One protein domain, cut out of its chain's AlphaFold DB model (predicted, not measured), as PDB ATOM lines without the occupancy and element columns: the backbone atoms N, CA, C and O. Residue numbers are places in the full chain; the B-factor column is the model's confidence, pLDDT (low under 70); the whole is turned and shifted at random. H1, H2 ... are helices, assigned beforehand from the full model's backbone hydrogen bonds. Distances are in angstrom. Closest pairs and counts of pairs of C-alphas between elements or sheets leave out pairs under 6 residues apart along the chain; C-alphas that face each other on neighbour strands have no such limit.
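This is residues 86 to 115 and 137 to 202 of the 239 residues of the protein "Hypothetical protein" of Rotaria sp. Silwood2 (UniProt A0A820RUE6). Helix H3 lies in the middle of a three-helix body, with the longer H1 along one side of it and H4 folded back over another side in a helical hairpin. H2 is a helical arm: its residues 137 to 152 stick out from this body, and its last residue leads through a tight link to the start of H3. The printed part has 96 residues with four named helices, in the order H1, H2, H3, H4, and no named strand; the class is all helix. The whole is only just compact, close to loose, with a radius of gyration of the C-alphas of 15.0 A, and the C-alphas span 43 by 36 by 30 A.

H1, residues 86 to 113, touches H3, residues 158 to 177. Their closest C-alphas, those of Gly 105 and Ala 169, are 4.9 A apart. They run the same way at a shallow tilt of 23 degrees, centre to centre 10.0 A. H2, residues 137 to 153, touches no helix, and its residues 137 to 152 stand free. H3 and H4, residues 184 to 199, form a hairpin. They touch, with the closest C-alphas, those of Ile 164 and Ser 191, 5.3 A apart, and they run opposite ways at a steep tilt of 44 degrees. H1 and H4 are close but not clearly touching; their closest C-alphas, those of His 109 and Thr 184, are 7.5 A apart. H2 is apart from H1, H3 and H4. Every O i to N i+4 pair is within hydrogen-bond range in H1, H3 and H4, while in H2 10 of 13 are.

H1 begins at C-alpha 86, at (144.661, 118.046, 166.265), and measures 40.2 A from first to last C-alpha. H2 begins after the cut at C-alpha 137, at (175.475, 123.962, 135.569), and measures 24.3 A. H3 measures 28.6 A from C-alpha 158 to C-alpha 177. H4 measures 22.8 A and ends at C-alpha 199, at (154.007, 138.280, 164.438).

The two C-alphas farthest apart are those of Asp 86 and Ser 115, at 44.4 A. Without residues 137 to 152 the body has 80 residues and spans 43 by 32 by 18 A. Residues 116 to 136 are cut out, and C-alphas 115 and 137 are 26.1 A apart across the cut. Of the links that are printed whole, H2 to H3 is tight, H3 to H4 is short and none is long. The mean pLDDT of the printed part is 76.0, and 22 residues are under 70, among them residues 111 to 115, 149 to 156 and 200 to 202.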
ATOM      1  N   ASP A  86     145.258 116.886 166.939       65.06
ATOM      2  CA  ASP A  86     144.661 118.046 166.265       65.06
ATOM      3  C   ASP A  86     145.726 118.912 165.577       65.06
ATOM      4  O   ASP A  86     145.565 119.320 164.428       65.06
ATOM      5  N   SER A  87     146.884 119.113 166.217       67.81
ATOM      6  CA  SER A  87     148.018 119.824 165.604       67.81
ATOM      7  C   SER A  87     148.571 119.098 164.369       67.81
ATOM      8  O   SER A  87     149.019 119.741 163.417       67.81
ATOM      9  N   LEU A  88     148.532 117.759 164.353       66.12
ATOM     10  CA  LEU A  88     148.973 116.946 163.214       66.12
ATOM     11  C   LEU A  88     147.955 116.955 162.062       66.12
ATOM     12  O   LEU A  88     148.356 116.971 160.892       66.12
ATOM     13  N   GLU A  89     146.657 116.988 162.368       73.00
ATOM     14  CA  GLU A  89     145.593 117.157 161.373       73.00
ATOM     15  C   GLU A  89     145.648 118.550 160.734       73.00
ATOM     16  O   GLU A  89     145.678 118.670 159.506       73.00
ATOM     17  N   ILE A  90     145.802 119.597 161.548       70.88
ATOM     18  CA  ILE A  90     145.977 120.982 161.093       70.88
ATOM     19  C   ILE A  90     147.225 121.108 160.206       70.88
ATOM     20  O   ILE A  90     147.159 121.664 159.107       70.88
ATOM     21  N   ALA A  91     148.358 120.534 160.619       67.75
ATOM     22  CA  ALA A  91     149.581 120.530 159.816       67.75
ATOM     23  C   ALA A  91     149.403 119.806 158.470       67.75
ATOM     24  O   ALA A  91     149.985 120.212 157.461       67.75
ATOM     25  N   SER A  92     148.594 118.747 158.435       70.94
ATOM     26  CA  SER A  92     148.289 118.019 157.202       70.94
ATOM     27  C   SER A  92     147.438 118.858 156.252       70.94
ATOM     28  O   SER A  92     147.746 118.917 155.062       70.94
ATOM     29  N   ILE A  93     146.444 119.588 156.760       79.19
ATOM     30  CA  ILE A  93     145.632 120.520 155.963       79.19
ATOM     31  C   ILE A  93     146.511 121.622 155.365       79.19
ATOM     32  O   ILE A  93     146.453 121.857 154.159       79.19
ATOM     33  N   TYR A  94     147.389 122.236 156.164       71.69
ATOM     34  CA  TYR A  94     148.306 123.265 155.668       71.69
ATOM     35  C   TYR A  94     149.280 122.744 154.614       71.69
ATOM     36  O   TYR A  94     149.608 123.483 153.695       71.69
ATOM     37  N   LYS A  95     149.704 121.476 154.679       71.50
ATOM     38  CA  LYS A  95     150.506 120.860 153.610       71.50
ATOM     39  C   LYS A  95     149.749 120.807 152.286       71.50
ATOM     40  O   LYS A  95     150.306 121.195 151.263       71.50
ATOM     41  N   TYR A  96     148.492 120.363 152.293       75.94
ATOM     42  CA  TYR A  96     147.662 120.352 151.083       75.94
ATOM     43  C   TYR A  96     147.397 121.765 150.560       75.94
ATOM     44  O   TYR A  96     147.491 122.003 149.357       75.94
ATOM     45  N   LEU A  97     147.132 122.709 151.464       78.81
ATOM     46  CA  LEU A  97     146.928 124.114 151.126       78.81
ATOM     47  C   LEU A  97     148.187 124.732 150.503       78.81
ATOM     48  O   LEU A  97     148.098 125.425 149.498       78.81
ATOM     49  N   HIS A  98     149.366 124.430 151.047       75.62
ATOM     50  CA  HIS A  98     150.646 124.898 150.522       75.62
ATOM     51  C   HIS A  98     150.920 124.335 149.124       75.62
ATOM     52  O   HIS A  98     151.331 125.070 148.237       75.62
ATOM     53  N   ILE A  99     150.623 123.053 148.883       78.75
ATOM     54  CA  ILE A  99     150.753 122.451 147.545       78.75
ATOM     55  C   ILE A  99     149.829 123.151 146.538       78.75
ATOM     56  O   ILE A  99     150.246 123.434 145.416       78.75
ATOM     57  N   LEU A 100     148.591 123.460 146.929       80.25
ATOM     58  CA  LEU A 100     147.647 124.186 146.075       80.25
ATOM     59  C   LEU A 100     148.163 125.592 145.736       80.25
ATOM     60  O   LEU A 100     148.111 126.014 144.580       80.25
ATOM     61  N   THR A 101     148.702 126.302 146.725       78.00
ATOM     62  CA  THR A 101     149.255 127.647 146.532       78.00
ATOM     63  C   THR A 101     150.541 127.635 145.725       78.00
ATOM     64  O   THR A 101     150.731 128.541 144.922       78.00
ATOM     65  N   ALA A 102     151.358 126.589 145.824       76.75
ATOM     66  CA  ALA A 102     152.528 126.412 144.972       76.75
ATOM     67  C   ALA A 102     152.143 126.255 143.497       76.75
ATOM     68  O   ALA A 102     152.765 126.855 142.619       76.75
ATOM     69  N   ILE A 103     151.069 125.512 143.208       81.00
ATOM     70  CA  ILE A 103     150.528 125.388 141.846       81.00
ATOM     71  C   ILE A 103     150.024 126.749 141.349       81.00
ATOM     72  O   ILE A 103     150.313 127.152 140.222       81.00
ATOM     73  N   PHE A 104     149.301 127.481 142.193       79.00
ATOM     74  CA  PHE A 104     148.793 128.808 141.852       79.00
ATOM     75  C   PHE A 104     149.918 129.841 141.664       79.00
ATOM     76  O   PHE A 104     149.889 130.633 140.723       79.00
ATOM     77  N   GLY A 105     150.946 129.801 142.511       76.00
ATOM     78  CA  GLY A 105     152.140 130.633 142.422       76.00
ATOM     79  C   GLY A 105     152.953 130.347 141.163       76.00
ATOM     80  O   GLY A 105     153.411 131.287 140.518       76.00
ATOM     81  N   ALA A 106     153.069 129.079 140.759       77.56
ATOM     82  CA  ALA A 106     153.680 128.698 139.488       77.56
ATOM     83  C   ALA A 106     152.897 129.256 138.288       77.56
ATOM     84  O   ALA A 106     153.500 129.796 137.365       77.56
ATOM     85  N   PHE A 107     151.562 129.202 138.321       79.50
ATOM     86  CA  PHE A 107     150.719 129.789 137.275       79.50
ATOM     87  C   PHE A 107     150.848 131.320 137.198       79.50
ATOM     88  O   PHE A 107     150.937 131.887 136.111       79.50
ATOM     89  N   ALA A 108     150.883 132.003 138.346       73.69
ATOM     90  CA  ALA A 108     151.099 133.449 138.396       73.69
ATOM     91  C   ALA A 108     152.494 133.841 137.878       73.69
ATOM     92  O   ALA A 108     152.629 134.849 137.190       73.69
ATOM     93  N   HIS A 109     153.516 133.031 138.170       74.50
ATOM     94  CA  HIS A 109     154.872 133.229 137.660       74.50
ATOM     95  C   HIS A 109     154.928 133.105 136.136       74.50
ATOM     96  O   HIS A 109     155.429 134.007 135.474       74.50
ATOM     97  N   ASP A 110     154.337 132.044 135.581       73.94
ATOM     98  CA  ASP A 110     154.264 131.822 134.134       73.94
ATOM     99  C   ASP A 110     153.631 133.025 133.418       73.94
ATOM    100  O   ASP A 110     154.198 133.555 132.467       73.94
ATOM    101  N   ARG A 111     152.524 133.554 133.964       63.66
ATOM    102  CA  ARG A 111     151.812 134.736 133.440       63.66
ATOM    103  C   ARG A 111     152.636 136.027 133.475       63.66
ATOM    104  O   ARG A 111     152.414 136.901 132.637       63.66
ATOM    105  N   ASN A 112     153.564 136.157 134.418       65.06
ATOM    106  CA  ASN A 112     154.478 137.293 134.495       65.06
ATOM    107  C   ASN A 112     155.611 137.170 133.460       65.06
ATOM    108  O   ASN A 112     155.931 138.146 132.781       65.06
ATOM    109  N   ASP A 113     156.137 135.960 133.266       65.31
ATOM    110  CA  ASP A 113     157.240 135.679 132.340       65.31
ATOM    111  C   ASP A 113     156.827 135.826 130.862       65.31
ATOM    112  O   ASP A 113     157.653 136.167 130.013       65.31
ATOM    113  N   VAL A 114     155.535 135.663 130.526       55.75
ATOM    114  CA  VAL A 114     155.031 135.859 129.146       55.75
ATOM    115  C   VAL A 114     155.246 137.292 128.632       55.75
ATOM    116  O   VAL A 114     155.302 137.518 127.422       55.75
ATOM    117  N   SER A 115     155.393 138.275 129.526       51.56
ATOM    118  CA  SER A 115     155.697 139.662 129.142       51.56
ATOM    119  C   SER A 115     157.157 139.855 128.703       51.56
ATOM    120  O   SER A 115     157.448 140.711 127.869       51.56
ATOM    121  N   TYR A 137     174.691 123.308 134.515       70.00
ATOM    122  CA  TYR A 137     175.475 123.962 135.569       70.00
ATOM    123  C   TYR A 137     174.574 124.691 136.566       70.00
ATOM    124  O   TYR A 137     174.757 124.549 137.777       70.00
ATOM    125  N   PHE A 138     173.556 125.384 136.059       75.06
ATOM    126  CA  PHE A 138     172.557 126.064 136.871       75.06
ATOM    127  C   PHE A 138     171.800 125.081 137.770       75.06
ATOM    128  O   PHE A 138     171.777 125.260 138.984       75.06
ATOM    129  N   PHE A 139     171.295 123.969 137.223       75.69
ATOM    130  CA  PHE A 139     170.598 122.948 138.012       75.69
ATOM    131  C   PHE A 139     171.479 122.359 139.130       75.69
ATOM    132  O   PHE A 139     171.023 122.160 140.257       75.69
ATOM    133  N   GLY A 140     172.765 122.120 138.847       73.88
ATOM    134  CA  GLY A 140     173.724 121.614 139.830       73.88
ATOM    135  C   GLY A 140     174.001 122.585 140.983       73.88
ATOM    136  O   GLY A 140     174.073 122.157 142.138       73.88
ATOM    137  N   HIS A 141     174.136 123.882 140.690       74.25
ATOM    138  CA  HIS A 141     174.336 124.921 141.704       74.25
ATOM    139  C   HIS A 141     173.055 125.252 142.474       74.25
ATOM    140  O   HIS A 141     173.087 125.272 143.705       74.25
ATOM    141  N   CYS A 142     171.916 125.400 141.796       73.50
ATOM    142  CA  CYS A 142     170.621 125.640 142.438       73.50
ATOM    143  C   CYS A 142     170.278 124.545 143.443       73.50
ATOM    144  O   CYS A 142     169.844 124.839 144.552       73.50
ATOM    145  N   ARG A 143     170.564 123.279 143.127       73.19
ATOM    146  CA  ARG A 143     170.318 122.170 144.057       73.19
ATOM    147  C   ARG A 143     171.168 122.235 145.328       73.19
ATOM    148  O   ARG A 143     170.807 121.621 146.329       73.19
ATOM    149  N   ARG A 144     172.316 122.915 145.293       74.38
ATOM    150  CA  ARG A 144     173.159 123.119 146.477       74.38
ATOM    151  C   ARG A 144     172.577 124.212 147.367       74.38
ATOM    152  O   ARG A 144     172.452 123.994 148.560       74.38
ATOM    153  N   VAL A 145     172.147 125.314 146.757       75.88
ATOM    154  CA  VAL A 145     171.515 126.445 147.446       75.88
ATOM    155  C   VAL A 145     170.190 126.033 148.088       75.88
ATOM    156  O   VAL A 145     169.990 126.287 149.267       75.88
ATOM    157  N   ILE A 146     169.328 125.319 147.355       75.25
ATOM    158  CA  ILE A 146     168.028 124.855 147.867       75.25
ATOM    159  C   ILE A 146     168.201 123.987 149.114       75.25
ATOM    160  O   ILE A 146     167.420 124.118 150.040       75.25
ATOM    161  N   ARG A 147     169.233 123.138 149.174       68.44
ATOM    162  CA  ARG A 147     169.480 122.300 150.358       68.44
ATOM    163  C   ARG A 147     169.865 123.098 151.589       68.44
ATOM    164  O   ARG A 147     169.368 122.810 152.664       68.44
ATOM    165  N   THR A 148     170.739 124.085 151.419       71.12
ATOM    166  CA  THR A 148     171.138 124.963 152.521       71.12
ATOM    167  C   THR A 148     169.952 125.794 153.008       71.12
ATOM    168  O   THR A 148     169.787 125.991 154.198       71.12
ATOM    169  N   ILE A 149     169.085 126.219 152.087       69.44
ATOM    170  CA  ILE A 149     167.854 126.949 152.395       69.44
ATOM    171  C   ILE A 149     166.827 126.042 153.106       69.44
ATOM    172  O   ILE A 149     166.220 126.470 154.079       69.44
ATOM    173  N   ASP A 150     166.650 124.792 152.672       59.16
ATOM    174  CA  ASP A 150     165.676 123.835 153.229       59.16
ATOM    175  C   ASP A 150     165.957 123.499 154.705       59.16
ATOM    176  O   ASP A 150     165.048 123.512 155.540       59.16
ATOM    177  N   GLU A 151     167.234 123.295 155.050       64.94
ATOM    178  CA  GLU A 151     167.677 123.027 156.426       64.94
ATOM    179  C   GLU A 151     167.315 124.175 157.393       64.94
ATOM    180  O   GLU A 151     166.957 123.915 158.545       64.94
ATOM    181  N   ASP A 152     167.299 125.422 156.912       57.53
ATOM    182  CA  ASP A 152     166.925 126.605 157.697       57.53
ATOM    183  C   ASP A 152     165.415 126.925 157.639       57.53
ATOM    184  O   ASP A 152     164.835 127.383 158.629       57.53
ATOM    185  N   LEU A 153     164.732 126.641 156.519       54.50
ATOM    186  CA  LEU A 153     163.290 126.888 156.357       54.50
ATOM    187  C   LEU A 153     162.411 125.933 157.161       54.50
ATOM    188  O   LEU A 153     161.268 126.280 157.463       54.50
ATOM    189  N   THR A 154     162.920 124.760 157.545       53.28
ATOM    190  CA  THR A 154     162.134 123.773 158.305       53.28
ATOM    191  C   THR A 154     161.668 124.310 159.673       53.28
ATOM    192  O   THR A 154     160.758 123.748 160.280       53.28
ATOM    193  N   LYS A 155     162.257 125.410 160.173       57.47
ATOM    194  CA  LYS A 155     161.836 126.094 161.411       57.47
ATOM    195  C   LYS A 155     160.652 127.052 161.244       57.47
ATOM    196  O   LYS A 155     160.133 127.535 162.246       57.47
ATOM    197  N   ILE A 156     160.223 127.352 160.019       62.34
ATOM    198  CA  ILE A 156     159.128 128.295 159.761       62.34
ATOM    199  C   ILE A 156     157.801 127.528 159.723       62.34
ATOM    200  O   ILE A 156     157.681 126.506 159.049       62.34
ATOM    201  N   ALA A 157     156.787 128.024 160.438       71.25
ATOM    202  CA  ALA A 157     155.464 127.410 160.450       71.25
ATOM    203  C   ALA A 157     154.883 127.306 159.017       71.25
ATOM    204  O   ALA A 157     154.905 128.292 158.269       71.25
ATOM    205  N   PRO A 158     154.317 126.147 158.619       69.75
ATOM    206  CA  PRO A 158     153.801 125.929 157.262       69.75
ATOM    207  C   PRO A 158     152.649 126.877 156.891       69.75
ATOM    208  O   PRO A 158     152.457 127.181 155.711       69.75
ATOM    209  N   SER A 159     151.921 127.386 157.889       78.56
ATOM    210  CA  SER A 159     150.869 128.396 157.741       78.56
ATOM    211  C   SER A 159     151.410 129.740 157.244       78.56
ATOM    212  O   SER A 159     150.815 130.347 156.356       78.56
ATOM    213  N   SER A 160     152.566 130.189 157.744       80.38
ATOM    214  CA  SER A 160     153.203 131.425 157.278       80.38
ATOM    215  C   SER A 160     153.640 131.300 155.819       80.38
ATOM    216  O   SER A 160     153.371 132.199 155.030       80.38
ATOM    217  N   GLY A 161     154.236 130.166 155.430       80.25
ATOM    218  CA  GLY A 161     154.628 129.907 154.040       80.25
ATOM    219  C   GLY A 161     153.447 129.964 153.066       80.25
ATOM    220  O   GLY A 161     153.540 130.605 152.021       80.25
ATOM    221  N   PHE A 162     152.308 129.385 153.456       82.44
ATOM    222  CA  PHE A 162     151.071 129.444 152.674       82.44
ATOM    223  C   PHE A 162     150.584 130.888 152.451       82.44
ATOM    224  O   PHE A 162     150.255 131.259 151.323       82.44
ATOM    225  N   ILE A 163     150.573 131.717 153.501       85.19
ATOM    226  CA  ILE A 163     150.118 133.117 153.421       85.19
ATOM    227  C   ILE A 163     151.071 133.967 152.560       85.19
ATOM    228  O   ILE A 163     150.621 134.802 151.772       85.19
ATOM    229  N   ILE A 164     152.385 133.740 152.660       86.50
ATOM    230  CA  ILE A 164     153.387 134.433 151.828       86.50
ATOM    231  C   ILE A 164     153.129 134.146 150.354       86.50
ATOM    232  O   ILE A 164     153.126 135.059 149.523       86.50
ATOM    233  N   GLU A 165     152.925 132.874 150.024       86.38
ATOM    234  CA  GLU A 165     152.801 132.444 148.642       86.38
ATOM    235  C   GLU A 165     151.481 132.904 148.016       86.38
ATOM    236  O   GLU A 165     151.495 133.401 146.891       86.38
ATOM    237  N   ILE A 166     150.367 132.866 148.759       87.56
ATOM    238  CA  ILE A 166     149.070 133.344 148.255       87.56
ATOM    239  C   ILE A 166     149.063 134.867 148.069       87.56
ATOM    240  O   ILE A 166     148.597 135.346 147.039       87.56
ATOM    241  N   SER A 167     149.649 135.626 149.003       89.00
ATOM    242  CA  SER A 167     149.792 137.089 148.908       89.00
ATOM    243  C   SER A 167     150.636 137.495 147.697       89.00
ATOM    244  O   SER A 167     150.255 138.359 146.898       89.00
ATOM    245  N   THR A 168     151.771 136.814 147.517       88.62
ATOM    246  CA  THR A 168     152.666 137.036 146.379       88.62
ATOM    247  C   THR A 168     151.950 136.719 145.070       88.62
ATOM    248  O   THR A 168     151.928 137.554 144.170       88.62
ATOM    249  N   ALA A 169     151.347 135.533 144.958       86.94
ATOM    250  CA  ALA A 169     150.683 135.092 143.739       86.94
ATOM    251  C   ALA A 169     149.498 135.994 143.377       86.94
ATOM    252  O   ALA A 169     149.321 136.327 142.208       86.94
ATOM    253  N   PHE A 170     148.729 136.449 144.369       87.94
ATOM    254  CA  PHE A 170     147.645 137.407 144.166       87.94
ATOM    255  C   PHE A 170     148.159 138.739 143.605       87.94
ATOM    256  O   PHE A 170     147.641 139.229 142.604       87.94
ATOM    257  N   THR A 171     149.222 139.290 144.197       88.31
ATOM    258  CA  THR A 171     149.835 140.548 143.742       88.31
ATOM    259  C   THR A 171     150.369 140.432 142.315       88.31
ATOM    260  O   THR A 171     150.094 141.291 141.476       88.31
ATOM    261  N   VAL A 172     151.087 139.343 142.022       87.00
ATOM    262  CA  VAL A 172     151.618 139.058 140.682       87.00
ATOM    263  C   VAL A 172     150.479 138.928 139.682       87.00
ATOM    264  O   VAL A 172     150.511 139.577 138.645       87.00
ATOM    265  N   LEU A 173     149.425 138.182 140.013       85.38
ATOM    266  CA  LEU A 173     148.280 138.001 139.126       85.38
ATOM    267  C   LEU A 173     147.592 139.332 138.789       85.38
ATOM    268  O   LEU A 173     147.230 139.554 137.633       85.38
ATOM    269  N   VAL A 174     147.417 140.222 139.770       85.56
ATOM    270  CA  VAL A 174     146.840 141.557 139.547       85.56
ATOM    271  C   VAL A 174     147.736 142.392 138.631       85.56
ATOM    272  O   VAL A 174     147.237 142.966 137.666       85.56
ATOM    273  N   ALA A 175     149.048 142.423 138.868       83.19
ATOM    274  CA  ALA A 175     149.979 143.169 138.021       83.19
ATOM    275  C   ALA A 175     150.074 142.603 136.596       83.19
ATOM    276  O   ALA A 175     150.085 143.368 135.632       83.19
ATOM    277  N   SER A 176     150.052 141.275 136.449       81.62
ATOM    278  CA  SER A 176     150.026 140.610 135.145       81.62
ATOM    279  C   SER A 176     148.736 140.916 134.382       81.62
ATOM    280  O   SER A 176     148.792 141.159 133.180       81.62
ATOM    281  N   ASN A 177     147.579 140.990 135.053       81.75
ATOM    282  CA  ASN A 177     146.331 141.435 134.411       81.75
ATOM    283  C   ASN A 177     146.401 142.905 133.956       81.75
ATOM    284  O   ASN A 177     145.743 143.277 132.988       81.75
ATOM    285  N   LEU A 178     147.215 143.729 134.620       82.12
ATOM    286  CA  LEU A 178     147.493 145.115 134.232       82.12
ATOM    287  C   LEU A 178     148.635 145.244 133.207       82.12
ATOM    288  O   LEU A 178     148.965 146.357 132.812       82.12
ATOM    289  N   SER A 179     149.214 144.127 132.741       81.31
ATOM    290  CA  SER A 179     150.352 144.086 131.806       81.31
ATOM    291  C   SER A 179     151.591 144.856 132.292       81.31
ATOM    292  O   SER A 179     152.373 145.354 131.482       81.31
ATOM    293  N   ILE A 180     151.780 144.960 133.611       80.12
ATOM    294  CA  ILE A 180     152.955 145.597 134.215       80.12
ATOM    295  C   ILE A 180     153.929 144.489 134.636       80.12
ATOM    296  O   ILE A 180     153.560 143.669 135.482       80.12
ATOM    297  N   PRO A 181     155.163 144.448 134.098       78.88
ATOM    298  CA  PRO A 181     156.159 143.477 134.528       78.88
ATOM    299  C   PRO A 181     156.620 143.818 135.948       78.88
ATOM    300  O   PRO A 181     157.133 144.912 136.201       78.88
ATOM    301  N   ILE A 182     156.432 142.889 136.887       81.25
ATOM    302  CA  ILE A 182     156.870 143.058 138.275       81.25
ATOM    303  C   ILE A 182     157.852 141.963 138.688       81.25
ATOM    304  O   ILE A 182     157.805 140.832 138.207       81.25
ATOM    305  N   SER A 183     158.746 142.286 139.623       84.00
ATOM    306  CA  SER A 183     159.671 141.301 140.184       84.00
ATOM    307  C   SER A 183     158.995 140.487 141.287       84.00
ATOM    308  O   SER A 183     158.702 141.000 142.370       84.00
ATOM    309  N   THR A 184     158.819 139.185 141.051       82.06
ATOM    310  CA  THR A 184     158.241 138.244 142.029       82.06
ATOM    311  C   THR A 184     159.090 138.113 143.298       82.06
ATOM    312  O   THR A 184     158.558 137.836 144.374       82.06
ATOM    313  N   THR A 185     160.402 138.363 143.208       84.88
ATOM    314  CA  THR A 185     161.313 138.352 144.367       84.88
ATOM    315  C   THR A 185     160.962 139.470 145.341       84.88
ATOM    316  O   THR A 185     160.899 139.237 146.547       84.88
ATOM    317  N   HIS A 186     160.651 140.660 144.826       84.38
ATOM    318  CA  HIS A 186     160.265 141.792 145.662       84.38
ATOM    319  C   HIS A 186     158.913 141.537 146.342       84.38
ATOM    320  O   HIS A 186     158.779 141.743 147.545       84.38
ATOM    321  N   CYS A 187     157.944 140.982 145.606       87.12
ATOM    322  CA  CYS A 187     156.637 140.616 146.156       87.12
ATOM    323  C   CYS A 187     156.736 139.579 147.288       87.12
ATOM    324  O   CYS A 187     156.055 139.719 148.308       87.12
ATOM    325  N   ARG A 188     157.609 138.570 147.146       87.62
ATOM    326  CA  ARG A 188     157.848 137.577 148.207       87.62
ATOM    327  C   ARG A 188     158.491 138.202 149.436       87.62
ATOM    328  O   ARG A 188     158.026 137.960 150.544       87.62
ATOM    329  N   VAL A 189     159.532 139.013 149.245       87.56
ATOM    330  CA  VAL A 189     160.274 139.646 150.345       87.56
ATOM    331  C   VAL A 189     159.373 140.575 151.170       87.56
ATOM    332  O   VAL A 189     159.375 140.479 152.394       87.56
ATOM    333  N   VAL A 190     158.528 141.382 150.520       87.19
ATOM    334  CA  VAL A 190     157.545 142.243 151.205       87.19
ATOM    335  C   VAL A 190     156.479 141.420 151.934       87.19
ATOM    336  O   VAL A 190     156.100 141.749 153.053       87.19
ATOM    337  N   SER A 191     156.015 140.314 151.342       87.56
ATOM    338  CA  SER A 191     155.036 139.434 151.999       87.56
ATOM    339  C   SER A 191     155.604 138.775 153.263       87.56
ATOM    340  O   SER A 191     154.896 138.644 154.259       87.56
ATOM    341  N   VAL A 192     156.886 138.389 153.249       85.81
ATOM    342  CA  VAL A 192     157.588 137.863 154.433       85.81
ATOM    343  C   VAL A 192     157.699 138.935 155.516       85.81
ATOM    344  O   VAL A 192     157.367 138.666 156.667       85.81
ATOM    345  N   GLU A 193     158.120 140.147 155.148       85.44
ATOM    346  CA  GLU A 193     158.247 141.274 156.081       85.44
ATOM    347  C   GLU A 193     156.901 141.634 156.725       85.44
ATOM    348  O   GLU A 193     156.828 141.839 157.936       85.44
ATOM    349  N   ALA A 194     155.816 141.644 155.946       84.94
ATOM    350  CA  ALA A 194     154.476 141.935 156.448       84.94
ATOM    351  C   ALA A 194     154.031 140.933 157.526       84.94
ATOM    352  O   ALA A 194     153.493 141.332 158.558       84.94
ATOM    353  N   ILE A 195     154.285 139.636 157.325       84.25
ATOM    354  CA  ILE A 195     153.951 138.603 158.317       84.25
ATOM    355  C   ILE A 195     154.845 138.714 159.548       84.25
ATOM    356  O   ILE A 195     154.364 138.538 160.668       84.25
ATOM    357  N   ASP A 196     156.128 139.017 159.362       80.62
ATOM    358  CA  ASP A 196     157.057 139.168 160.479       80.62
ATOM    359  C   ASP A 196     156.715 140.391 161.341       80.62
ATOM    360  O   ASP A 196     156.778 140.314 162.565       80.62
ATOM    361  N   CYS A 197     156.224 141.472 160.726       79.88
ATOM    362  CA  CYS A 197     155.680 142.642 161.414       79.88
ATOM    363  C   CYS A 197     154.416 142.310 162.228       79.88
ATOM    364  O   CYS A 197     154.268 142.753 163.365       79.88
ATOM    365  N   VAL A 198     153.512 141.488 161.681       82.81
ATOM    366  CA  VAL A 198     152.288 141.063 162.385       82.81
ATOM    367  C   VAL A 198     152.603 140.128 163.559       82.81
ATOM    368  O   VAL A 198     151.953 140.214 164.602       82.81
ATOM    369  N   ARG A 199     153.596 139.244 163.406       75.88
ATOM    370  CA  ARG A 199     154.007 138.280 164.438       75.88
ATOM    371  C   ARG A 199     154.865 138.922 165.530       75.88
ATOM    372  O   ARG A 199     154.671 138.637 166.705       75.88
ATOM    373  N   SER A 200     155.790 139.800 165.155       69.81
ATOM    374  CA  SER A 200     156.672 140.521 166.069       69.81
ATOM    375  C   SER A 200     156.106 141.916 166.332       69.81
ATOM    376  O   SER A 200     156.577 142.914 165.788       69.81
ATOM    377  N   LYS A 201     155.080 142.009 167.193       58.88
ATOM    378  CA  LYS A 201     154.471 143.292 167.609       58.88
ATOM    379  C   LYS A 201     155.465 144.268 168.274       58.88
ATOM    380  O   LYS A 201     155.094 145.408 168.552       58.88
ATOM    381  N   GLN A 202     156.717 143.865 168.523       56.31
ATOM    382  CA  GLN A 202     157.732 144.709 169.145       56.31
ATOM    383  C   GLN A 202     159.143 144.365 168.627       56.31
ATOM    384  O   GLN A 202     159.714 143.327 168.944       56.31
TER     385      GLN A 202